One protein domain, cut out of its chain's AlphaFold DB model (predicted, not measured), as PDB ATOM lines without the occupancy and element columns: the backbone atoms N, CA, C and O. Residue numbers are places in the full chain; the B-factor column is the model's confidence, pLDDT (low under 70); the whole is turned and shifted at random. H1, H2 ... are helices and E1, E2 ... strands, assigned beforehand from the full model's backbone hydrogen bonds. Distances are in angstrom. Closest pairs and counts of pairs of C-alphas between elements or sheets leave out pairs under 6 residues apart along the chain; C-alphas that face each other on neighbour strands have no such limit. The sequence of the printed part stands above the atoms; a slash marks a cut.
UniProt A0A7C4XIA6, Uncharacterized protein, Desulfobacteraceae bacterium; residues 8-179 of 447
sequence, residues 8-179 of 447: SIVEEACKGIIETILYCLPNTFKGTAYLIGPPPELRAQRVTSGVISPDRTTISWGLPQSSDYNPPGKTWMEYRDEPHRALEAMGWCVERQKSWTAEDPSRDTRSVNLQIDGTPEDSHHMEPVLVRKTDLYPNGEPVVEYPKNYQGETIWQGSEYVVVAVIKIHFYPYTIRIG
ATOM      1  N   SER A   8     193.863 138.769 105.044       80.12
ATOM      2  CA  SER A   8     194.218 139.035 106.443       80.12
ATOM      3  C   SER A   8     193.294 140.073 107.095       80.12
ATOM      4  O   SER A   8     192.742 139.811 108.157       80.12
ATOM      5  N   ILE A   9     193.040 141.194 106.411       81.25
ATOM      6  CA  ILE A   9     192.170 142.282 106.888       81.25
ATOM      7  C   ILE A   9     190.719 141.802 107.007       81.25
ATOM      8  O   ILE A   9     190.045 142.073 107.998       81.25
ATOM      9  N   VAL A  10     190.233 141.053 106.008       83.12
ATOM     10  CA  VAL A  10     188.879 140.471 106.051       83.12
ATOM     11  C   VAL A  10     188.746 139.512 107.229       83.12
ATOM     12  O   VAL A  10     187.736 139.530 107.931       83.12
ATOM     13  N   GLU A  11     189.753 138.664 107.437       88.06
ATOM     14  CA  GLU A  11     189.783 137.721 108.545       88.06
ATOM     15  C   GLU A  11     189.779 138.435 109.901       88.06
ATOM     16  O   GLU A  11     188.999 138.047 110.767       88.06
ATOM     17  N   GLU A  12     190.580 139.485 110.076       89.50
ATOM     18  CA  GLU A  12     190.648 140.274 111.311       89.50
ATOM     19  C   GLU A  12     189.313 140.960 111.637       89.50
ATOM     20  O   GLU A  12     188.784 140.771 112.734       89.50
ATOM     21  N   ALA A  13     188.699 141.642 110.664       88.56
ATOM     22  CA  ALA A  13     187.390 142.276 110.847       88.56
ATOM     23  C   ALA A  13     186.294 141.245 111.187       88.56
ATOM     24  O   ALA A  13     185.465 141.446 112.080       88.56
ATOM     25  N   CYS A  14     186.313 140.082 110.523       90.38
ATOM     26  CA  CYS A  14     185.384 138.992 110.826       90.38
ATOM     27  C   CYS A  14     185.608 138.412 112.230       90.38
ATOM     28  O   CYS A  14     184.630 138.115 112.922       90.38
ATOM     29  N   LYS A  15     186.870 138.255 112.659       93.00
ATOM     30  CA  LYS A  15     187.213 137.812 114.017       93.00
ATOM     31  C   LYS A  15     186.684 138.790 115.057       93.00
ATOM     32  O   LYS A  15     185.980 138.345 115.956       93.00
ATOM     33  N   GLY A  16     186.918 140.093 114.890       91.56
ATOM     34  CA  GLY A  16     186.468 141.115 115.842       91.56
ATOM     35  C   GLY A  16     184.948 141.134 116.042       91.56
ATOM     36  O   GLY A  16     184.459 141.213 117.173       91.56
ATOM     37  N   ILE A  17     184.170 140.976 114.965       92.69
ATOM     38  CA  ILE A  17     182.703 140.914 115.062       92.69
ATOM     39  C   ILE A  17     182.228 139.604 115.695       92.69
ATOM     40  O   ILE A  17     181.346 139.638 116.554       92.69
ATOM     41  N   ILE A  18     182.806 138.457 115.318       94.12
ATOM     42  CA  ILE A  18     182.481 137.171 115.955       94.12
ATOM     43  C   ILE A  18     182.822 137.216 117.444       94.12
ATOM     44  O   ILE A  18     182.006 136.800 118.258       94.12
ATOM     45  N   GLU A  19     183.986 137.741 117.803       95.12
ATOM     46  CA  GLU A  19     184.433 137.908 119.183       95.12
ATOM     47  C   GLU A  19     183.460 138.767 119.988       95.12
ATOM     48  O   GLU A  19     182.986 138.348 121.044       95.12
ATOM     49  N   THR A  20     183.071 139.920 119.435       93.88
ATOM     50  CA  THR A  20     182.076 140.806 120.046       93.88
ATOM     51  C   THR A  20     180.753 140.074 120.275       93.88
ATOM     52  O   THR A  20     180.197 140.125 121.371       93.88
ATOM     53  N   ILE A  21     180.250 139.349 119.269       94.00
ATOM     54  CA  ILE A  21     179.012 138.568 119.396       94.00
ATOM     55  C   ILE A  21     179.162 137.506 120.490       94.00
ATOM     56  O   ILE A  21     178.292 137.400 121.356       94.00
ATOM     57  N   LEU A  22     180.259 136.744 120.458       94.81
ATOM     58  CA  LEU A  22     180.487 135.627 121.363       94.81
ATOM     59  C   LEU A  22     180.607 136.073 122.811       94.81
ATOM     60  O   LEU A  22     180.069 135.367 123.652       94.81
ATOM     61  N   TYR A  23     181.234 137.215 123.111       93.12
ATOM     62  CA  TYR A  23     181.300 137.750 124.474       93.12
ATOM     63  C   TYR A  23     179.994 138.413 124.923       93.12
ATOM     64  O   TYR A  23     179.574 138.205 126.065       93.12
ATOM     65  N   CYS A  24     179.329 139.175 124.047       91.12
ATOM     66  CA  CYS A  24     178.126 139.926 124.410       91.12
ATOM     67  C   CYS A  24     176.869 139.058 124.551       91.12
ATOM     68  O   CYS A  24     175.964 139.434 125.296       91.12
ATOM     69  N   LEU A  25     176.778 137.929 123.840       93.12
ATOM     70  CA  LEU A  25     175.607 137.055 123.885       93.12
ATOM     71  C   LEU A  25     175.879 135.819 124.765       93.12
ATOM     72  O   LEU A  25     176.748 135.010 124.440       93.12
ATOM     73  N   PRO A  26     175.140 135.628 125.875       88.12
ATOM     74  CA  PRO A  26     175.483 134.627 126.890       88.12
ATOM     75  C   PRO A  26     175.326 133.183 126.400       88.12
ATOM     76  O   PRO A  26     176.065 132.305 126.830       88.12
ATOM     77  N   ASN A  27     174.393 132.943 125.477       93.00
ATOM     78  CA  ASN A  27     174.049 131.598 125.019       93.00
ATOM     79  C   ASN A  27     174.767 131.179 123.728       93.00
ATOM     80  O   ASN A  27     174.476 130.111 123.192       93.00
ATOM     81  N   THR A  28     175.672 132.008 123.203       94.94
ATOM     82  CA  THR A  28     176.449 131.679 122.004       94.94
ATOM     83  C   THR A  28     177.760 131.013 122.374       94.94
ATOM     84  O   THR A  28     178.449 131.497 123.274       94.94
ATOM     85  N   PHE A  29     178.140 129.968 121.638       93.69
ATOM     86  CA  PHE A  29     179.387 129.241 121.896       93.69
ATOM     87  C   PHE A  29     180.334 129.153 120.688       93.69
ATOM     88  O   PHE A  29     181.523 128.884 120.850       93.69
ATOM     89  N   LYS A  30     179.843 129.390 119.466       94.19
ATOM     90  CA  LYS A  30     180.662 129.339 118.248       94.19
ATOM     91  C   LYS A  30     180.173 130.332 117.205       94.19
ATOM     92  O   LYS A  30     178.972 130.503 117.025       94.19
ATOM     93  N   GLY A  31     181.102 130.957 116.491       94.75
ATOM     94  CA  GLY A  31     180.811 131.827 115.356       94.75
ATOM     95  C   GLY A  31     181.668 131.472 114.149       94.75
ATOM     96  O   GLY A  31     182.823 131.078 114.289       94.75
ATOM     97  N   THR A  32     181.106 131.597 112.952       94.50
ATOM     98  CA  THR A  32     181.780 131.313 111.683       94.50
ATOM     99  C   THR A  32     181.413 132.384 110.662       94.50
ATOM    100  O   THR A  32     180.237 132.701 110.499       94.50
ATOM    101  N   ALA A  33     182.404 132.926 109.956       93.50
ATOM    102  CA  ALA A  33     182.192 133.906 108.893       93.50
ATOM    103  C   ALA A  33     182.529 133.311 107.524       93.50
ATOM    104  O   ALA A  33     183.545 132.627 107.349       93.50
ATOM    105  N   TYR A  34     181.682 133.621 106.549       93.44
ATOM    106  CA  TYR A  34     181.820 133.237 105.153       93.44
ATOM    107  C   TYR A  34     181.860 134.500 104.300       93.44
ATOM    108  O   TYR A  34     180.979 135.343 104.424       93.44
ATOM    109  N   LEU A  35     182.857 134.632 103.434       92.31
ATOM    110  CA  LEU A  35     182.920 135.679 102.421       92.31
ATOM    111  C   LEU A  35     182.130 135.228 101.192       92.31
ATOM    112  O   LEU A  35     182.239 134.070 100.787       92.31
ATOM    113  N   ILE A  36     181.364 136.142 100.599       92.69
ATOM    114  CA  ILE A  36     180.651 135.914  99.342       92.69
ATOM    115  C   ILE A  36     181.373 136.677  98.231       92.69
ATOM    116  O   ILE A  36     181.539 137.896  98.290       92.69
ATOM    117  N   GLY A  37     181.838 135.939  97.224       88.31
ATOM    118  CA  GLY A  37     182.504 136.493  96.051       88.31
ATOM    119  C   GLY A  37     181.575 137.348  95.175       88.31
ATOM    120  O   GLY A  37     180.357 137.355  95.358       88.31
ATOM    121  N   PRO A  38     182.132 138.076  94.194       87.19
ATOM    122  CA  PRO A  38     181.338 138.908  93.297       87.19
ATOM    123  C   PRO A  38     180.468 138.069  92.337       87.19
ATOM    124  O   PRO A  38     180.777 136.900  92.073       87.19
ATOM    125  N   PRO A  39     179.402 138.661  91.765       87.88
ATOM    126  CA  PRO A  39     178.687 138.074  90.634       87.88
ATOM    127  C   PRO A  39     179.617 137.826  89.426       87.88
ATOM    128  O   PRO A  39     180.573 138.589  89.244       87.88
ATOM    129  N   PRO A  40     179.340 136.814  88.580       87.31
ATOM    130  CA  PRO A  40     178.212 135.879  88.672       87.31
ATOM    131  C   PRO A  40     178.470 134.677  89.599       87.31
ATOM    132  O   PRO A  40     177.532 133.966  89.946       87.31
ATOM    133  N   GLU A  41     179.717 134.434  90.018       90.31
ATOM    134  CA  GLU A  41     180.091 133.199  90.727       90.31
ATOM    135  C   GLU A  41     179.509 133.084  92.144       90.31
ATOM    136  O   GLU A  41     179.272 131.965  92.603       90.31
ATOM    137  N   LEU A  42     179.344 134.216  92.849       92.50
ATOM    138  CA  LEU A  42     178.961 134.316  94.273       92.50
ATOM    139  C   LEU A  42     179.567 133.215  95.143       92.50
ATOM    140  O   LEU A  42     178.883 132.552  95.922       92.50
ATOM    141  N   ARG A  43     180.865 132.975  94.981       94.19
ATOM    142  CA  ARG A  43     181.549 131.898  95.686       94.19
ATOM    143  C   ARG A  43     181.534 132.155  97.191       94.19
ATOM    144  O   ARG A  43     182.077 133.157  97.646       94.19
ATOM    145  N   ALA A  44     180.918 131.256  97.945       94.06
ATOM    146  CA  ALA A  44     180.881 131.273  99.394       94.06
ATOM    147  C   ALA A  44     182.109 130.540  99.945       94.06
ATOM    148  O   ALA A  44     182.288 129.338  99.734       94.06
ATOM    149  N   GLN A  45     182.954 131.268 100.669       93.00
ATOM    150  CA  GLN A  45     184.199 130.749 101.222       93.00
ATOM    151  C   GLN A  45     184.297 131.076 102.708       93.00
ATOM    152  O   GLN A  45     184.199 132.226 103.123       93.00
ATOM    153  N   ARG A  46     184.540 130.061 103.531       91.25
ATOM    154  CA  ARG A  46     184.764 130.203 104.965       91.25
ATOM    155  C   ARG A  46     186.085 130.925 105.216       91.25
ATOM    156  O   ARG A  46     187.139 130.490 104.749       91.25
ATOM    157  N   VAL A  47     186.012 132.014 105.975       89.44
ATOM    158  CA  VAL A  47     187.165 132.857 106.315       89.44
ATOM    159  C   VAL A  47     187.734 132.446 107.663       89.44
ATOM    160  O   VAL A  47     188.924 132.177 107.773       89.44
ATOM    161  N   THR A  48     186.880 132.354 108.683       91.19
ATOM    162  CA  THR A  48     187.298 132.047 110.053       91.19
ATOM    163  C   THR A  48     186.174 131.393 110.850       91.19
ATOM    164  O   THR A  48     184.994 131.533 110.513       91.19
ATOM    165  N   SER A  49     186.538 130.671 111.909       93.06
ATOM    166  CA  SER A  49     185.613 130.148 112.910       93.06
ATOM    167  C   SER A  49     186.251 130.250 114.292       93.06
ATOM    168  O   SER A  49     187.418 129.904 114.466       93.06
ATOM    169  N   GLY A  50     185.472 130.716 115.264       93.62
ATOM    170  CA  GLY A  50     185.875 130.854 116.659       93.62
ATOM    171  C   GLY A  50     184.944 130.066 117.572       93.62
ATOM    172  O   GLY A  50     183.731 130.065 117.351       93.62
ATOM    173  N   VAL A  51     185.501 129.395 118.580       94.31
ATOM    174  CA  VAL A  51     184.748 128.724 119.651       94.31
ATOM    175  C   VAL A  51     185.182 129.326 120.980       94.31
ATOM    176  O   VAL A  51     186.371 129.284 121.310       94.31
ATOM    177  N   ILE A  52     184.228 129.900 121.713       94.06
ATOM    178  CA  ILE A  52     184.483 130.479 123.035       94.06
ATOM    179  C   ILE A  52     184.539 129.363 124.083       94.06
ATOM    180  O   ILE A  52     183.772 128.398 124.027       94.06
ATOM    181  N   SER A  53     185.470 129.479 125.022       92.12
ATOM    182  CA  SER A  53     185.615 128.531 126.120       92.12
ATOM    183  C   SER A  53     184.381 128.545 127.047       92.12
ATOM    184  O   SER A  53     183.682 129.560 127.121       92.12
ATOM    185  N   PRO A  54     184.080 127.446 127.772       88.62
ATOM    186  CA  PRO A  54     182.919 127.391 128.670       88.62
ATOM    187  C   PRO A  54     182.921 128.451 129.781       88.62
ATOM    188  O   PRO A  54     181.863 128.908 130.200       88.62
ATOM    189  N   ASP A  55     184.105 128.863 130.242       90.94
ATOM    190  CA  ASP A  55     184.309 129.960 131.198       90.94
ATOM    191  C   ASP A  55     184.234 131.354 130.545       90.94
ATOM    192  O   ASP A  55     184.280 132.366 131.239       90.94
ATOM    193  N   ARG A  56     184.078 131.408 129.215       90.81
ATOM    194  CA  ARG A  56     183.915 132.618 128.403       90.81
ATOM    195  C   ARG A  56     185.049 133.629 128.559       90.81
ATOM    196  O   ARG A  56     184.806 134.831 128.510       90.81
ATOM    197  N   THR A  57     186.279 133.148 128.736       89.75
ATOM    198  CA  THR A  57     187.485 133.983 128.892       89.75
ATOM    199  C   THR A  57     188.373 134.001 127.652       89.75
ATOM    200  O   THR A  57     189.145 134.940 127.468       89.75
ATOM    201  N   THR A  58     188.292 132.969 126.808       92.06
ATOM    202  CA  THR A  58     189.161 132.813 125.639       92.06
ATOM    203  C   THR A  58     188.385 132.296 124.433       92.06
ATOM    204  O   THR A  58     187.409 131.553 124.567       92.06
ATOM    205  N   ILE A  59     188.823 132.678 123.231       93.06
ATOM    206  CA  ILE A  59     188.287 132.162 121.968       93.06
ATOM    207  C   ILE A  59     189.387 131.390 121.249       93.06
ATOM    208  O   ILE A  59     190.456 131.921 120.950       93.06
ATOM    209  N   SER A  60     189.096 130.131 120.941       92.31
ATOM    210  CA  SER A  60     189.935 129.308 120.078       92.31
ATOM    211  C   SER A  60     189.560 129.551 118.616       92.31
ATOM    212  O   SER A  60     188.411 129.359 118.215       92.31
ATOM    213  N   TRP A  61     190.529 130.000 117.819       91.62
ATOM    214  CA  TRP A  61     190.348 130.269 116.394       91.62
ATOM    215  C   TRP A  61     190.904 129.125 115.553       91.62
ATOM    216  O   TRP A  61     192.018 128.657 115.782       91.62
ATOM    217  N   GLY A  62     190.155 128.705 114.538       78.62
ATOM    218  CA  GLY A  62     190.609 127.695 113.589       78.62
ATOM    219  C   GLY A  62     189.518 127.299 112.601       78.62
ATOM    220  O   GLY A  62     188.333 127.517 112.834       78.62
ATOM    221  N   LEU A  63     189.905 126.700 111.477       66.88
ATOM    222  CA  LEU A  63     188.958 126.086 110.548       66.88
ATOM    223  C   LEU A  63     188.799 124.605 110.943       66.88
ATOM    224  O   LEU A  63     189.790 123.878 110.881       66.88
ATOM    225  N   PRO A  64     187.608 124.117 111.346       61.09
ATOM    226  CA  PRO A  64     187.423 122.685 111.587       61.09
ATOM    227  C   PRO A  64     187.695 121.870 110.309       61.09
ATOM    228  O   PRO A  64     187.453 122.357 109.200       61.09
ATOM    229  N   GLN A  65     188.200 120.642 110.464       56.00
ATOM    230  CA  GLN A  65     188.897 119.900 109.399       56.00
ATOM    231  C   GLN A  65     188.049 119.505 108.171       56.00
ATOM    232  O   GLN A  65     188.634 119.290 107.114       56.00
ATOM    233  N   SER A  66     186.712 119.494 108.224       66.25
ATOM    234  CA  SER A  66     185.866 119.199 107.053       66.25
ATOM    235  C   SER A  66     184.697 120.184 106.911       66.25
ATOM    236  O   SER A  66     183.864 120.343 107.799       66.25
ATOM    237  N   SER A  67     184.661 120.913 105.796       80.88
ATOM    238  CA  SER A  67     183.509 121.698 105.337       80.88
ATOM    239  C   SER A  67     183.716 122.049 103.872       80.88
ATOM    240  O   SER A  67     184.786 122.545 103.524       80.88
ATOM    241  N   ASP A  68     182.684 121.888 103.049       84.38
ATOM    242  CA  ASP A  68     182.719 122.234 101.616       84.38
ATOM    243  C   ASP A  68     182.897 123.738 101.368       84.38
ATOM    244  O   ASP A  68     183.268 124.177 100.283       84.38
ATOM    245  N   TYR A  69     182.673 124.550 102.403       89.06
ATOM    246  CA  TYR A  69     182.931 125.982 102.379       89.06
ATOM    247  C   TYR A  69     184.396 126.336 102.676       89.06
ATOM    248  O   TYR A  69     184.761 127.506 102.571       89.06
ATOM    249  N   ASN A  70     185.259 125.385 103.051       87.56
ATOM    250  CA  ASN A  70     186.702 125.641 103.107       87.56
ATOM    251  C   ASN A  70     187.244 126.018 101.722       87.56
ATOM    252  O   ASN A  70     186.676 125.581 100.726       87.56
ATOM    253  N   PRO A  71     188.353 126.784 101.635       84.12
ATOM    254  CA  PRO A  71     188.998 127.089 100.360       84.12
ATOM    255  C   PRO A  71     189.136 125.832  99.478       84.12
ATOM    256  O   PRO A  71     189.689 124.843  99.960       84.12
ATOM    257  N   PRO A  72     188.649 125.853  98.220       86.12
ATOM    258  CA  PRO A  72     188.223 127.024  97.439       86.12
ATOM    259  C   PRO A  72     186.790 127.540  97.698       86.12
ATOM    260  O   PRO A  72     186.494 128.656  97.286       86.12
ATOM    261  N   GLY A  73     185.928 126.808  98.401       91.19
ATOM    262  CA  GLY A  73     184.539 127.183  98.705       91.19
ATOM    263  C   GLY A  73     183.542 126.838  97.592       91.19
ATOM    264  O   GLY A  73     183.945 126.536  96.465       91.19
ATOM    265  N   LYS A  74     182.240 126.926  97.898       94.25
ATOM    266  CA  LYS A  74     181.132 126.575  96.987       94.25
ATOM    267  C   LYS A  74     180.707 127.766  96.128       94.25
ATOM    268  O   LYS A  74     180.547 128.874  96.629       94.25
ATOM    269  N   THR A  75     180.481 127.554  94.842       94.19
ATOM    270  CA  THR A  75     179.894 128.528  93.906       94.19
ATOM    271  C   THR A  75     178.381 128.626  94.065       94.19
ATOM    272  O   THR A  75     177.747 127.708  94.584       94.19
ATOM    273  N   TRP A  76     177.782 129.712  93.565       94.31
ATOM    274  CA  TRP A  76     176.328 129.911  93.562       94.31
ATOM    275  C   TRP A  76     175.561 128.686  93.055       94.31
ATOM    276  O   TRP A  76     174.593 128.245  93.669       94.31
ATOM    277  N   MET A  77     176.040 128.084  91.966       92.25
ATOM    278  CA  MET A  77     175.410 126.917  91.349       92.25
ATOM    279  C   MET A  77     175.406 125.679  92.246       92.25
ATOM    280  O   MET A  77     174.612 124.781  91.993       92.25
ATOM    281  N   GLU A  78     176.257 125.615  93.272       92.19
ATOM    282  CA  GLU A  78     176.416 124.469  94.174       92.19
ATOM    283  C   GLU A  78     175.589 124.587  95.464       92.19
ATOM    284  O   GLU A  78     175.275 123.556  96.058       92.19
ATOM    285  N   TYR A  79     175.221 125.802  95.893       93.50
ATOM    286  CA  TYR A  79     174.464 126.031  97.140       93.50
ATOM    287  C   TYR A  79     173.141 126.801  96.962       93.50
ATOM    288  O   TYR A  79     172.439 127.035  97.948       93.50
ATOM    289  N   ARG A  80     172.784 127.209  95.733       92.81
ATOM    290  CA  ARG A  80     171.456 127.774  95.436       92.81
ATOM    291  C   ARG A  80     170.345 126.765  95.723       92.81
ATOM    292  O   ARG A  80     170.540 125.559  95.560       92.81
ATOM    293  N   ASP A  81     169.164 127.276  96.052       91.06
ATOM    294  CA  ASP A  81     167.968 126.449  96.184       91.06
ATOM    295  C   ASP A  81     167.594 125.856  94.812       91.06
ATOM    296  O   ASP A  81     167.456 126.576  93.820       91.06
ATOM    297  N   GLU A  82     167.434 124.534  94.748       90.00
ATOM    298  CA  GLU A  82     167.106 123.786  93.531       90.00
ATOM    299  C   GLU A  82     166.299 122.531  93.902       90.00
ATOM    300  O   GLU A  82     166.601 121.894  94.918       90.00
ATOM    301  N   PRO A  83     165.269 122.142  93.123       86.69
ATOM    302  CA  PRO A  83     164.548 120.900  93.359       86.69
ATOM    303  C   PRO A  83     165.492 119.701  93.402       86.69
ATOM    304  O   PRO A  83     166.432 119.608  92.616       86.69
ATOM    305  N   HIS A  84     165.211 118.764  94.307       83.75
ATOM    306  CA  HIS A  84     166.005 117.549  94.530       83.75
ATOM    307  C   HIS A  84     167.415 117.775  95.103       83.75
ATOM    308  O   HIS A  84     168.168 116.812  95.238       83.75
ATOM    309  N   ARG A  85     167.763 119.007  95.499       86.25
ATOM    310  CA  ARG A  85     168.947 119.306  96.311       86.25
ATOM    311  C   ARG A  85     168.535 119.678  97.733       86.25
ATOM    312  O   ARG A  85     167.453 120.220  97.946       86.25
ATOM    313  N   ALA A  86     169.413 119.399  98.695       86.75
ATOM    314  CA  ALA A  86     169.245 119.889 100.055       86.75
ATOM    315  C   ALA A  86     169.181 121.425 100.061       86.75
ATOM    316  O   ALA A  86     170.034 122.091  99.471       86.75
ATOM    317  N   LEU A  87     168.171 121.980 100.729       91.00
ATOM    318  CA  LEU A  87     168.049 123.424 100.901       91.00
ATOM    319  C   LEU A  87     169.081 123.896 101.920       91.00
ATOM    320  O   LEU A  87     169.171 123.327 103.008       91.00
ATOM    321  N   GLU A  88     169.818 124.957 101.593       92.12
ATOM    322  CA  GLU A  88     170.864 125.495 102.464       92.12
ATOM    323  C   GLU A  88     170.457 126.857 103.033       92.12
ATOM    324  O   GLU A  88     169.937 127.730 102.329       92.12
ATOM    325  N   ALA A  89     170.741 127.092 104.315       92.94
ATOM    326  CA  ALA A  89     170.570 128.413 104.921       92.94
ATOM    327  C   ALA A  89     171.473 129.475 104.257       92.94
ATOM    328  O   ALA A  89     171.089 130.639 104.153       92.94
ATOM    329  N   MET A  90     172.635 129.069 103.727       94.81
ATOM    330  CA  MET A  90     173.509 129.940 102.931       94.81
ATOM    331  C   MET A  90     172.806 130.452 101.667       94.81
ATOM    332  O   MET A  90     172.814 131.656 101.414       94.81
ATOM    333  N   GLY A  91     172.154 129.557 100.913       94.25
ATOM    334  CA  GLY A  91     171.386 129.903  99.714       94.25
ATOM    335  C   GLY A  91     170.295 130.927 100.012       94.25
ATOM    336  O   GLY A  91     170.205 131.942  99.324       94.25
ATOM    337  N   TRP A  92     169.558 130.746 101.114       95.06
ATOM    338  CA  TRP A  92     168.560 131.716 101.583       95.06
ATOM    339  C   TRP A  92     169.154 133.097 101.859       95.06
ATOM    340  O   TRP A  92     168.642 134.106 101.367       95.06
ATOM    341  N   CYS A  93     170.237 133.144 102.641       96.06
ATOM    342  CA  CYS A  93     170.875 134.394 103.037       96.06
ATOM    343  C   CYS A  93     171.403 135.174 101.833       96.06
ATOM    344  O   CYS A  93     171.222 136.391 101.771       96.06
ATOM    345  N   VAL A  94     172.019 134.477 100.876       95.25
ATOM    346  CA  VAL A  94     172.571 135.072  99.656       95.25
ATOM    347  C   VAL A  94     171.447 135.501  98.711       95.25
ATOM    348  O   VAL A  94     171.379 136.674  98.353       95.25
ATOM    349  N   GLU A  95     170.523 134.607  98.353       94.56
ATOM    350  CA  GLU A  95     169.463 134.882  97.374       94.56
ATOM    351  C   GLU A  95     168.490 135.959  97.854       94.56
ATOM    352  O   GLU A  95     168.242 136.953  97.168       94.56
ATOM    353  N   ARG A  96     167.928 135.754  99.053       94.00
ATOM    354  CA  ARG A  96     166.826 136.565  99.584       94.00
ATOM    355  C   ARG A  96     167.306 137.775 100.365       94.00
ATOM    356  O   ARG A  96     166.470 138.609 100.709       94.00
ATOM    357  N   GLN A  97     168.605 137.864 100.666       94.44
ATOM    358  CA  GLN A  97     169.192 138.931 101.486       94.44
ATOM    359  C   GLN A  97     168.533 139.027 102.873       94.44
ATOM    360  O   GLN A  97     168.360 140.108 103.441       94.44
ATOM    361  N   LYS A  98     168.122 137.874 103.413       95.06
ATOM    362  CA  LYS A  98     167.403 137.727 104.685       95.06
ATOM    363  C   LYS A  98     168.107 136.712 105.564       95.06
ATOM    364  O   LYS A  98     168.637 135.736 105.057       95.06
ATOM    365  N   SER A  99     168.069 136.910 106.873       95.94
ATOM    366  CA  SER A  99     168.607 135.918 107.791       95.94
ATOM    367  C   SER A  99     167.771 134.650 107.889       95.94
ATOM    368  O   SER A  99     166.586 134.622 107.536       95.94
ATOM    369  N   TRP A 100     168.426 133.607 108.388       96.12
ATOM    370  CA  TRP A 100     167.835 132.328 108.755       96.12
ATOM    371  C   TRP A 100     168.132 132.029 110.226       96.12
ATOM    372  O   TRP A 100     169.241 132.282 110.696       96.12
ATOM    373  N   THR A 101     167.162 131.485 110.957       95.44
ATOM    374  CA  THR A 101     167.350 131.053 112.347       95.44
ATOM    375  C   THR A 101     166.795 129.649 112.507       95.44
ATOM    376  O   THR A 101     165.601 129.437 112.309       95.44
ATOM    377  N   ALA A 102     167.649 128.719 112.916       93.69
ATOM    378  CA  ALA A 102     167.267 127.380 113.332       93.69
ATOM    379  C   ALA A 102     166.959 127.396 114.839       93.69
ATOM    380  O   ALA A 102     167.855 127.234 115.670       93.69
ATOM    381  N   GLU A 103     165.697 127.659 115.193       90.06
ATOM    382  CA  GLU A 103     165.235 127.652 116.592       90.06
ATOM    383  C   GLU A 103     165.246 126.224 117.165       90.06
ATOM    384  O   GLU A 103     165.787 125.988 118.247       90.06
ATOM    385  N   ASP A 104     164.701 125.277 116.395       88.75
ATOM    386  CA  ASP A 104     164.659 123.842 116.681       88.75
ATOM    387  C   ASP A 104     165.426 123.077 115.586       88.75
ATOM    388  O   ASP A 104     164.910 122.917 114.473       88.75
ATOM    389  N   PRO A 105     166.644 122.592 115.874       85.12
ATOM    390  CA  PRO A 105     167.471 121.926 114.873       85.12
ATOM    391  C   PRO A 105     166.907 120.600 114.371       85.12
ATOM    392  O   PRO A 105     167.272 120.162 113.286       85.12
ATOM    393  N   SER A 106     166.000 119.966 115.124       85.94
ATOM    394  CA  SER A 106     165.340 118.725 114.701       85.94
ATOM    395  C   SER A 106     164.266 118.952 113.634       85.94
ATOM    396  O   SER A 106     163.794 118.006 113.005       85.94
ATOM    397  N   ARG A 107     163.880 120.216 113.418       85.75
ATOM    398  CA  ARG A 107     162.848 120.639 112.467       85.75
ATOM    399  C   ARG A 107     163.363 121.669 111.463       85.75
ATOM    400  O   ARG A 107     162.566 122.250 110.725       85.75
ATOM    401  N   ASP A 108     164.672 121.914 111.434       86.62
ATOM    402  CA  ASP A 108     165.265 122.889 110.527       86.62
ATOM    403  C   ASP A 108     165.251 122.372 109.085       86.62
ATOM    404  O   ASP A 108     166.086 121.575 108.662       86.62
ATOM    405  N   THR A 109     164.309 122.895 108.302       86.12
ATOM    406  CA  THR A 109     164.141 122.569 106.876       86.12
ATOM    407  C   THR A 109     165.348 122.913 105.998       86.12
ATOM    408  O   THR A 109     165.374 122.504 104.842       86.12
ATOM    409  N   ARG A 110     166.324 123.675 106.514       89.19
ATOM    410  CA  ARG A 110     167.536 124.080 105.789       89.19
ATOM    411  C   ARG A 110     168.833 123.542 106.395       89.19
ATOM    412  O   ARG A 110     169.915 123.965 105.978       89.19
ATOM    413  N   SER A 111     168.748 122.604 107.342       86.06
ATOM    414  CA  SER A 111     169.917 121.840 107.778       86.06
ATOM    415  C   SER A 111     170.215 120.748 106.754       86.06
ATOM    416  O   SER A 111     169.373 119.893 106.469       86.06
ATOM    417  N   VAL A 112     171.415 120.788 106.177       82.62
ATOM    418  CA  VAL A 112     171.855 119.804 105.176       82.62
ATOM    419  C   VAL A 112     172.042 118.438 105.831       82.62
ATOM    420  O   VAL A 112     171.563 117.439 105.304       82.62
ATOM    421  N   ASN A 113     172.653 118.410 107.017       81.25
ATOM    422  CA  ASN A 113     172.877 117.180 107.777       81.25
ATOM    423  C   ASN A 113     171.557 116.493 108.153       81.25
ATOM    424  O   ASN A 113     171.461 115.270 108.079       81.25
ATOM    425  N   LEU A 114     170.518 117.264 108.492       83.25
ATOM    426  CA  LEU A 114     169.200 116.703 108.789       83.25
ATOM    427  C   LEU A 114     168.535 116.111 107.537       83.25
ATOM    428  O   LEU A 114     167.905 115.062 107.619       83.25
ATOM    429  N   GLN A 115     168.680 116.765 106.381       85.69
ATOM    430  CA  GLN A 115     168.084 116.318 105.116       85.69
ATOM    431  C   GLN A 115     168.777 115.083 104.522       85.69
ATOM    432  O   GLN A 115     168.102 114.253 103.915       85.69
ATOM    433  N   ILE A 116     170.103 114.977 104.663       82.69
ATOM    434  CA  ILE A 116     170.908 113.902 104.059       82.69
ATOM    435  C   ILE A 116     171.114 112.745 105.043       82.69
ATOM    436  O   ILE A 116     170.815 111.600 104.712       82.69
ATOM    437  N   ASP A 117     171.578 113.049 106.257       79.44
ATOM    438  CA  ASP A 117     172.035 112.052 107.235       79.44
ATOM    439  C   ASP A 117     171.048 111.858 108.401       79.44
ATOM    440  O   ASP A 117     171.269 111.017 109.273       79.44
ATOM    441  N   GLY A 118     169.968 112.648 108.464       78.56
ATOM    442  CA  GLY A 118     168.991 112.612 109.558       78.56
ATOM    443  C   GLY A 118     169.530 113.120 110.899       78.56
ATOM    444  O   GLY A 118     168.887 112.922 111.931       78.56
ATOM    445  N   THR A 119     170.705 113.760 110.911       79.81
ATOM    446  CA  THR A 119     171.341 114.250 112.139       79.81
ATOM    447  C   THR A 119     171.035 115.732 112.355       79.81
ATOM    448  O   THR A 119     171.296 116.548 111.468       79.81
ATOM    449  N   PRO A 120     170.468 116.117 113.513       78.00
ATOM    450  CA  PRO A 120     170.203 117.519 113.801       78.00
ATOM    451  C   PRO A 120     171.516 118.289 113.998       78.00
ATOM    452  O   PRO A 120     172.457 117.796 114.619       78.00
ATOM    453  N   GLU A 121     171.563 119.515 113.477       80.62
ATOM    454  CA  GLU A 121     172.626 120.485 113.769       80.62
ATOM    455  C   GLU A 121     172.418 121.167 115.139       80.62
ATOM    456  O   GLU A 121     171.535 120.806 115.915       80.62
ATOM    457  N   ASP A 122     173.230 122.179 115.452       86.06
ATOM    458  CA  ASP A 122     172.995 123.061 116.598       86.06
ATOM    459  C   ASP A 122     171.934 124.128 116.283       86.06
ATOM    460  O   ASP A 122     171.745 124.527 115.125       86.06
ATOM    461  N   SER A 123     171.317 124.690 117.331       92.56
ATOM    462  CA  SER A 123     170.538 125.925 117.200       92.56
ATOM    463  C   SER A 123     171.463 127.040 116.722       92.56
ATOM    464  O   SER A 123     172.530 127.265 117.294       92.56
ATOM    465  N   HIS A 124     171.092 127.745 115.657       94.12
ATOM    466  CA  HIS A 124     171.982 128.738 115.064       94.12
ATOM    467  C   HIS A 124     171.231 129.858 114.348       94.12
ATOM    468  O   HIS A 124     170.059 129.740 113.996       94.12
ATOM    469  N   HIS A 125     171.938 130.955 114.109       96.50
ATOM    470  CA  HIS A 125     171.465 132.087 113.327       96.50
ATOM    471  C   HIS A 125     172.481 132.425 112.237       96.50
ATOM    472  O   HIS A 125     173.671 132.546 112.525       96.50
ATOM    473  N   MET A 126     172.019 132.572 110.995       96.75
ATOM    474  CA  MET A 126     172.813 133.045 109.863       96.75
ATOM    475  C   MET A 126     172.337 134.428 109.438       96.75
ATOM    476  O   MET A 126     171.189 134.585 109.027       96.75
ATOM    477  N   GLU A 127     173.224 135.418 109.497       97.44
ATOM    478  CA  GLU A 127     172.925 136.805 109.137       97.44
ATOM    479  C   GLU A 127     173.752 137.240 107.915       97.44
ATOM    480  O   GLU A 127     174.986 137.159 107.954       97.44
ATOM    481  N   PRO A 128     173.108 137.702 106.824       96.94
ATOM    482  CA  PRO A 128     173.817 138.264 105.685       96.94
ATOM    483  C   PRO A 128     174.380 139.648 106.025       96.94
ATOM    484  O   PRO A 128     173.708 140.510 106.595       96.94
ATOM    485  N   VAL A 129     175.622 139.878 105.620       95.00
ATOM    486  CA  VAL A 129     176.299 141.173 105.691       95.00
ATOM    487  C   VAL A 129     175.949 141.934 104.420       95.00
ATOM    488  O   VAL A 129     176.417 141.598 103.328       95.00
ATOM    489  N   LEU A 130     175.077 142.929 104.569       92.94
ATOM    490  CA  LEU A 130     174.547 143.716 103.461       92.94
ATOM    491  C   LEU A 130     175.329 145.007 103.282       92.94
ATOM    492  O   LEU A 130     175.534 145.759 104.235       92.94
ATOM    493  N   VAL A 131     175.675 145.292 102.034       89.75
ATOM    494  CA  VAL A 131     176.352 146.518 101.622       89.75
ATOM    495  C   VAL A 131     175.549 147.177 100.506       89.75
ATOM    496  O   VAL A 131     175.045 146.481  99.623       89.75
ATOM    497  N   ARG A 132     175.395 148.507 100.545       88.38
ATOM    498  CA  ARG A 132     174.691 149.242  99.486       88.38
ATOM    499  C   ARG A 132     175.527 149.256  98.214       88.38
ATOM    500  O   ARG A 132     176.731 149.501  98.257       88.38
ATOM    501  N   LYS A 133     174.879 149.062  97.068       85.75
ATOM    502  CA  LYS A 133     175.546 149.136  95.760       85.75
ATOM    503  C   LYS A 133     176.140 150.518  95.485       85.75
ATOM    504  O   LYS A 133     177.236 150.602  94.944       85.75
ATOM    505  N   THR A 134     175.466 151.582  95.921       82.75
ATOM    506  CA  THR A 134     175.943 152.972  95.796       82.75
ATOM    507  C   THR A 134     177.289 153.198  96.476       82.75
ATOM    508  O   THR A 134     178.111 153.957  95.974       82.75
ATOM    509  N   ASP A 135     177.527 152.511  97.593       78.38
ATOM    510  CA  ASP A 135     178.746 152.667  98.391       78.38
ATOM    511  C   ASP A 135     179.909 151.869  97.775       78.38
ATOM    512  O   ASP A 135     181.074 152.230  97.924       78.38
ATOM    513  N   LEU A 136     179.591 150.799  97.038       72.75
ATOM    514  CA  LEU A 136     180.552 149.988  96.284       72.75
ATOM    515  C   LEU A 136     180.943 150.605  94.946       72.75
ATOM    516  O   LEU A 136     182.059 150.394  94.468       72.75
ATOM    517  N   TYR A 137     180.016 151.330  94.328       73.00
ATOM    518  CA  TYR A 137     180.169 151.863  92.983       73.00
ATOM    519  C   TYR A 137     179.792 153.350  92.935       73.00
ATOM    520  O   TYR A 137     178.804 153.722  92.296       73.00
ATOM    521  N   PRO A 138     180.590 154.231  93.567       64.50
ATOM    522  CA  PRO A 138     180.292 155.665  93.617       64.50
ATOM    523  C   PRO A 138     180.261 156.329  92.228       64.50
ATOM    524  O   PRO A 138     179.612 157.353  92.053       64.50
ATOM    525  N   ASN A 139     180.912 155.724  91.227       65.88
ATOM    526  CA  ASN A 139     180.982 156.222  89.847       65.88
ATOM    527  C   ASN A 139     179.963 155.551  88.900       65.88
ATOM    528  O   ASN A 139     180.125 155.618  87.682       65.88
ATOM    529  N   GLY A 140     178.932 154.900  89.450       65.25
ATOM    530  CA  GLY A 140     177.892 154.192  88.700       65.25
ATOM    531  C   GLY A 140     178.069 152.672  88.714       65.25
ATOM    532  O   GLY A 140     179.187 152.161  88.785       65.25
ATOM    533  N   GLU A 141     176.948 151.943  88.668       64.25
ATOM    534  CA  GLU A 141     176.954 150.479  88.701       64.25
ATOM    535  C   GLU A 141     177.648 149.911  87.452       64.25
ATOM    536  O   GLU A 141     177.283 150.263  86.327       64.25
ATOM    537  N   PRO A 142     178.650 149.027  87.608       68.56
ATOM    538  CA  PRO A 142     179.231 148.343  86.468       68.56
ATOM    539  C   PRO A 142     178.177 147.467  85.786       68.56
ATOM    540  O   PRO A 142     177.259 146.961  86.432       68.56
ATOM    541  N   VAL A 143     178.351 147.223  84.486       70.25
ATOM    542  CA  VAL A 143     177.584 146.190  83.778       70.25
ATOM    543  C   VAL A 143     178.025 144.837  84.333       70.25
ATOM    544  O   VAL A 143     179.064 144.299  83.953       70.25
ATOM    545  N   VAL A 144     177.278 144.337  85.312       78.38
ATOM    546  CA  VAL A 144     177.536 143.072  85.997       78.38
ATOM    547  C   VAL A 144     176.468 142.075  85.584       78.38
ATOM    548  O   VAL A 144     175.274 142.368  85.638       78.38
ATOM    549  N   GLU A 145     176.895 140.878  85.201       85.50
ATOM    550  CA  GLU A 145     175.979 139.762  85.010       85.50
ATOM    551  C   GLU A 145     175.527 139.246  86.382       85.50
ATOM    552  O   GLU A 145     176.301 138.653  87.139       85.50
ATOM    553  N   TYR A 146     174.271 139.524  86.731       88.19
ATOM    554  CA  TYR A 146     173.671 139.012  87.955       88.19
ATOM    555  C   TYR A 146     173.315 137.531  87.792       88.19
ATOM    556  O   TYR A 146     172.702 137.154  86.787       88.19
ATOM    557  N   PRO A 147     173.651 136.679  88.775       90.31
ATOM    558  CA  PRO A 147     173.306 135.273  88.716       90.31
ATOM    559  C   PRO A 147     171.796 135.082  88.786       90.31
ATOM    560  O   PRO A 147     171.053 135.929  89.288       90.31
ATOM    561  N   LYS A 148     171.346 133.936  88.284       93.12
ATOM    562  CA  LYS A 148     169.936 133.560  88.272       93.12
ATOM    563  C   LYS A 148     169.636 132.532  89.356       93.12
ATOM    564  O   LYS A 148     170.458 131.647  89.616       93.12
ATOM    565  N   ASN A 149     168.463 132.635  89.970       92.06
ATOM    566  CA  ASN A 149     167.916 131.564  90.799       92.06
ATOM    567  C   ASN A 149     167.494 130.368  89.919       92.06
ATOM    568  O   ASN A 149     167.617 130.400  88.690       92.06
ATOM    569  N   TYR A 150     167.002 129.294  90.541       89.94
ATOM    570  CA  TYR A 150     166.521 128.120  89.807       89.94
ATOM    571  C   TYR A 150     165.392 128.443  88.808       89.94
ATOM    572  O   TYR A 150     165.319 127.837  87.744       89.94
ATOM    573  N   GLN A 151     164.552 129.439  89.109       90.44
ATOM    574  CA  GLN A 151     163.446 129.878  88.249       90.44
ATOM    575  C   GLN A 151     163.903 130.741  87.057       90.44
ATOM    576  O   GLN A 151     163.085 131.134  86.229       90.44
ATOM    577  N   GLY A 152     165.205 131.021  86.937       89.62
ATOM    578  CA  GLY A 152     165.766 131.848  85.867       89.62
ATOM    579  C   GLY A 152     165.685 133.354  86.134       89.62
ATOM    580  O   GLY A 152     166.067 134.142  85.264       89.62
ATOM    581  N   GLU A 153     165.236 133.763  87.320       92.00
ATOM    582  CA  GLU A 153     165.139 135.162  87.729       92.00
ATOM    583  C   GLU A 153     166.496 135.661  88.226       92.00
ATOM    584  O   GLU A 153     167.175 134.999  89.013       92.00
ATOM    585  N   THR A 154     166.901 136.847  87.781       92.31
ATOM    586  CA  THR A 154     168.137 137.502  88.222       92.31
ATOM    587  C   THR A 154     168.033 137.941  89.677       92.31
ATOM    588  O   THR A 154     167.153 138.732  90.033       92.31
ATOM    589  N   ILE A 155     168.969 137.498  90.511       92.19
ATOM    590  CA  ILE A 155     169.018 137.889  91.919       92.19
ATOM    591  C   ILE A 155     169.786 139.204  92.073       92.19
ATOM    592  O   ILE A 155     170.686 139.519  91.300       92.19
ATOM    593  N   TRP A 156     169.401 140.004  93.065       91.06
ATOM    594  CA  TRP A 156     169.984 141.314  93.400       91.06
ATOM    595  C   TRP A 156     169.846 142.427  92.358       91.06
ATOM    596  O   TRP A 156     170.046 143.575  92.743       91.06
ATOM    597  N   GLN A 157     169.478 142.167  91.098       88.25
ATOM    598  CA  GLN A 157     169.367 143.218  90.073       88.25
ATOM    599  C   GLN A 157     168.464 144.379  90.532       88.25
ATOM    600  O   GLN A 157     168.885 145.528  90.477       88.25
ATOM    601  N   GLY A 158     167.283 144.081  91.084       86.50
ATOM    602  CA  GLY A 158     166.355 145.082  91.631       86.50
ATOM    603  C   GLY A 158     166.576 145.474  93.100       86.50
ATOM    604  O   GLY A 158     165.747 146.184  93.658       86.50
ATOM    605  N   SER A 159     167.636 144.990  93.755       90.00
ATOM    606  CA  SER A 159     167.938 145.324  95.155       90.00
ATOM    607  C   SER A 159     168.930 146.482  95.258       90.00
ATOM    608  O   SER A 159     169.862 146.573  94.463       90.00
ATOM    609  N   GLU A 160     168.787 147.323  96.284       90.50
ATOM    610  CA  GLU A 160     169.775 148.356  96.642       90.50
ATOM    611  C   GLU A 160     171.052 147.771  97.268       90.50
ATOM    612  O   GLU A 160     172.071 148.456  97.387       90.50
ATOM    613  N   TYR A 161     171.002 146.508  97.692       90.56
ATOM    614  CA  TYR A 161     172.050 145.858  98.466       90.56
ATOM    615  C   TYR A 161     172.668 144.678  97.716       90.56
ATOM    616  O   TYR A 161     172.050 144.066  96.842       90.56
ATOM    617  N   VAL A 162     173.878 144.312  98.126       91.19
ATOM    618  CA  VAL A 162     174.530 143.034  97.817       91.19
ATOM    619  C   VAL A 162     174.949 142.343  99.110       91.19
ATOM    620  O   VAL A 162     175.160 143.000 100.134       91.19
ATOM    621  N   VAL A 163     175.072 141.017  99.062       93.00
ATOM    622  CA  VAL A 163     175.606 140.227 100.178       93.00
ATOM    623  C   VAL A 163     177.101 140.054  99.963       93.00
ATOM    624  O   VAL A 163     177.515 139.526  98.935       93.00
ATOM    625  N   VAL A 164     177.901 140.499 100.928       90.88
ATOM    626  CA  VAL A 164     179.374 140.446 100.838       90.88
ATOM    627  C   VAL A 164     179.963 139.384 101.758       90.88
ATOM    628  O   VAL A 164     181.052 138.875 101.516       90.88
ATOM    629  N   ALA A 165     179.224 139.010 102.799       93.50
ATOM    630  CA  ALA A 165     179.568 137.947 103.723       93.50
ATOM    631  C   ALA A 165     178.297 137.394 104.387       93.50
ATOM    632  O   ALA A 165     177.229 138.003 104.320       93.50
ATOM    633  N   VAL A 166     178.411 136.249 105.050       96.00
ATOM    634  CA  VAL A 166     177.371 135.664 105.901       96.00
ATOM    635  C   VAL A 166     178.017 135.205 107.203       96.00
ATOM    636  O   VAL A 166     179.069 134.566 107.185       96.00
ATOM    637  N   ILE A 167     177.401 135.528 108.339       95.81
ATOM    638  CA  ILE A 167     177.885 135.138 109.669       95.81
ATOM    639  C   ILE A 167     176.938 134.083 110.239       95.81
ATOM    640  O   ILE A 167     175.751 134.357 110.379       95.81
ATOM    641  N   LYS A 168     177.454 132.898 110.586       95.81
ATOM    642  CA  LYS A 168     176.735 131.838 111.313       95.81
ATOM    643  C   LYS A 168     177.146 131.859 112.783       95.81
ATOM    644  O   LYS A 168     178.325 131.706 113.088       95.81
ATOM    645  N   ILE A 169     176.188 132.016 113.689       96.75
ATOM    646  CA  ILE A 169     176.393 131.999 115.141       96.75
ATOM    647  C   ILE A 169     175.618 130.826 115.734       96.75
ATOM    648  O   ILE A 169     174.413 130.718 115.526       96.75
ATOM    649  N   HIS A 170     176.314 129.958 116.460       95.00
ATOM    650  CA  HIS A 170     175.755 128.805 117.154       95.00
ATOM    651  C   HIS A 170     175.372 129.179 118.585       95.00
ATOM    652  O   HIS A 170     176.127 129.854 119.297       95.00
ATOM    653  N   PHE A 171     174.212 128.689 118.995       95.12
ATOM    654  CA  PHE A 171     173.575 128.906 120.281       95.12
ATOM    655  C   PHE A 171     173.326 127.571 120.970       95.12
ATOM    656  O   PHE A 171     173.073 126.564 120.309       95.12
ATOM    657  N   TYR A 172     173.331 127.563 122.304       91.56
ATOM    658  CA  TYR A 172     172.853 126.397 123.040       91.56
ATOM    659  C   TYR A 172     171.407 126.052 122.631       91.56
ATOM    660  O   TYR A 172     170.634 126.964 122.302       91.56
ATOM    661  N   PRO A 173     171.022 124.763 122.636       88.69
ATOM    662  CA  PRO A 173     169.723 124.329 122.133       88.69
ATOM    663  C   PRO A 173     168.551 125.134 122.705       88.69
ATOM    664  O   PRO A 173     168.479 125.367 123.912       88.69
ATOM    665  N   TYR A 174     167.632 125.551 121.830       86.69
ATOM    666  CA  TYR A 174     166.392 126.269 122.174       86.69
ATOM    667  C   TYR A 174     166.570 127.657 122.821       86.69
ATOM    668  O   TYR A 174     165.609 128.223 123.350       86.69
ATOM    669  N   THR A 175     167.775 128.237 122.772       91.12
ATOM    670  CA  THR A 175     168.057 129.554 123.380       91.12
ATOM    671  C   THR A 175     167.944 130.740 122.418       91.12
ATOM    672  O   THR A 175     168.036 131.886 122.855       91.12
ATOM    673  N   ILE A 176     167.719 130.492 121.125       93.81
ATOM    674  CA  ILE A 176     167.564 131.521 120.090       93.81
ATOM    675  C   ILE A 176     166.156 131.483 119.500       93.81
ATOM    676  O   ILE A 176     165.581 130.408 119.330       93.81
ATOM    677  N   ARG A 177     165.604 132.662 119.182       92.75
ATOM    678  CA  ARG A 177     164.299 132.793 118.528       92.75
ATOM    679  C   ARG A 177     164.316 133.772 117.363       92.75
ATOM    680  O   ARG A 177     165.073 134.745 117.365       92.75
ATOM    681  N   ILE A 178     163.453 133.559 116.377       91.69
ATOM    682  CA  ILE A 178     163.268 134.494 115.265       91.69
ATOM    683  C   ILE A 178     162.795 135.843 115.823       91.69
ATOM    684  O   ILE A 178     161.826 135.933 116.575       91.69
ATOM    685  N   GLY A 179     163.500 136.918 115.461       90.12
ATOM    686  CA  GLY A 179     163.167 138.275 115.899       90.12
ATOM    687  C   GLY A 179     163.520 138.593 117.357       90.12
ATOM    688  O   GLY A 179     163.140 139.662 117.849       90.12
TER     689      GLY A 179
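This is residues 8 to 179 of the 447 residues of an uncharacterized protein of Desulfobacteraceae bacterium (UniProt A0A7C4XIA6). One twisted sheet of six strands has the long helix H1 lying slantwise over one face and the shorter helix H3 packed on the other face. H4 lies off the sheet, while the four-residue H5 grazes the sheet and leads into a long stretch with no named element, residues 137 to 160. The printed part has 172 residues with five named helices and six named strands, in the order H1 E1 E2 E3 H2 H3 E4 H4 E5 H5 E6. The sheet runs E3 E2 E1 E6 E5 E4, all antiparallel; the class is mixed, helices and strands, with under half of the residues, 84 of 172, in named elements. The whole is compact, with a radius of gyration of the C-alphas of 16.4 A and spans of 50 by 38 by 32 A.

The sheet has E1, residues 28 to 36, 23.4 A from first to last C-alpha; E2, residues 44 to 52, 23.9 A; and the short E3, residues 59 to 61. Its other strands are E4, residues 100 to 102; E5, residues 123 to 132, 29.6 A; and E6, residues 161 to 171, 27.7 A. E2 bends by 51 degrees at residue 47, and E6 bends by 67 degrees at residue 164. H1, residues 8 to 24, is 24.1 A long and begins at C-alpha 8 (194.218, 139.035, 106.443). The other helices are H2, residues 76 to 79; H3, residues 89 to 96, 10.4 A long; H4, residues 112 to 117; and H5, residues 133 to 136. C-alpha 123, where E5 begins, is at (170.538, 125.925, 117.200), and E6 ends at C-alpha 171 (173.575, 128.906, 120.281).

From edge to edge of the sheet the strands' lines turn by 66 degrees. E1 and E6 are antiparallel at 158 degrees, with N 34 and O 166 within hydrogen-bond range at 2.9 A. E6 and E5 are antiparallel at 160 degrees, with N 127 and O 167 at 2.9 A. E5 and the edge strand E4 stand at 172 degrees, with N 102 and O 124 at 2.8 A. E1, E2 and E3 form a meander, each strand the antiparallel neighbour of the one before; E1 and E2 are a hairpin, with N 31 and O 50 at 2.9 A, and so are E2 and the edge strand E3, with N 60 and O 51 at 2.9 A. H1 is on the sheet at a height of 7.8 A, over E2 and E1, and runs slantwise to the strands at 41 degrees to E2 on the local plane. The closest C-alphas of H1 and E1 are those of Ile 18 and Gly 31, 5.6 A apart. H3 is on the opposite face from H1, which gives three layers, helices on both faces of a sheet; the closest C-alphas of H3 and E5 are those of Cys 93 and Pro 128, 5.5 A apart. H2 is only just not on the sheet, with 4 pairs of C-alphas within 10 A, and only just touches H3, with 3 pairs within 8 A, the closest being Tyr 79 and Gly 91 at 5.6 A. H5 only grazes the sheet, with its residues 133 to 136. H4 is not on the sheet and is apart from H3. In H1, H3 and H4 every O i to N i+4 pair is within hydrogen-bond range; H2 and H5 are too short for such a pair.

The two C-alphas farthest apart are those of Asp 55 and Val 143, 50.6 A. The printed part has no cut. The long links are E3 to H2, with 14 residues, and H5 to E6, with 24. The mean pLDDT of the printed part is 88.7; residues 63 to 66 and 138 to 142 are under 70.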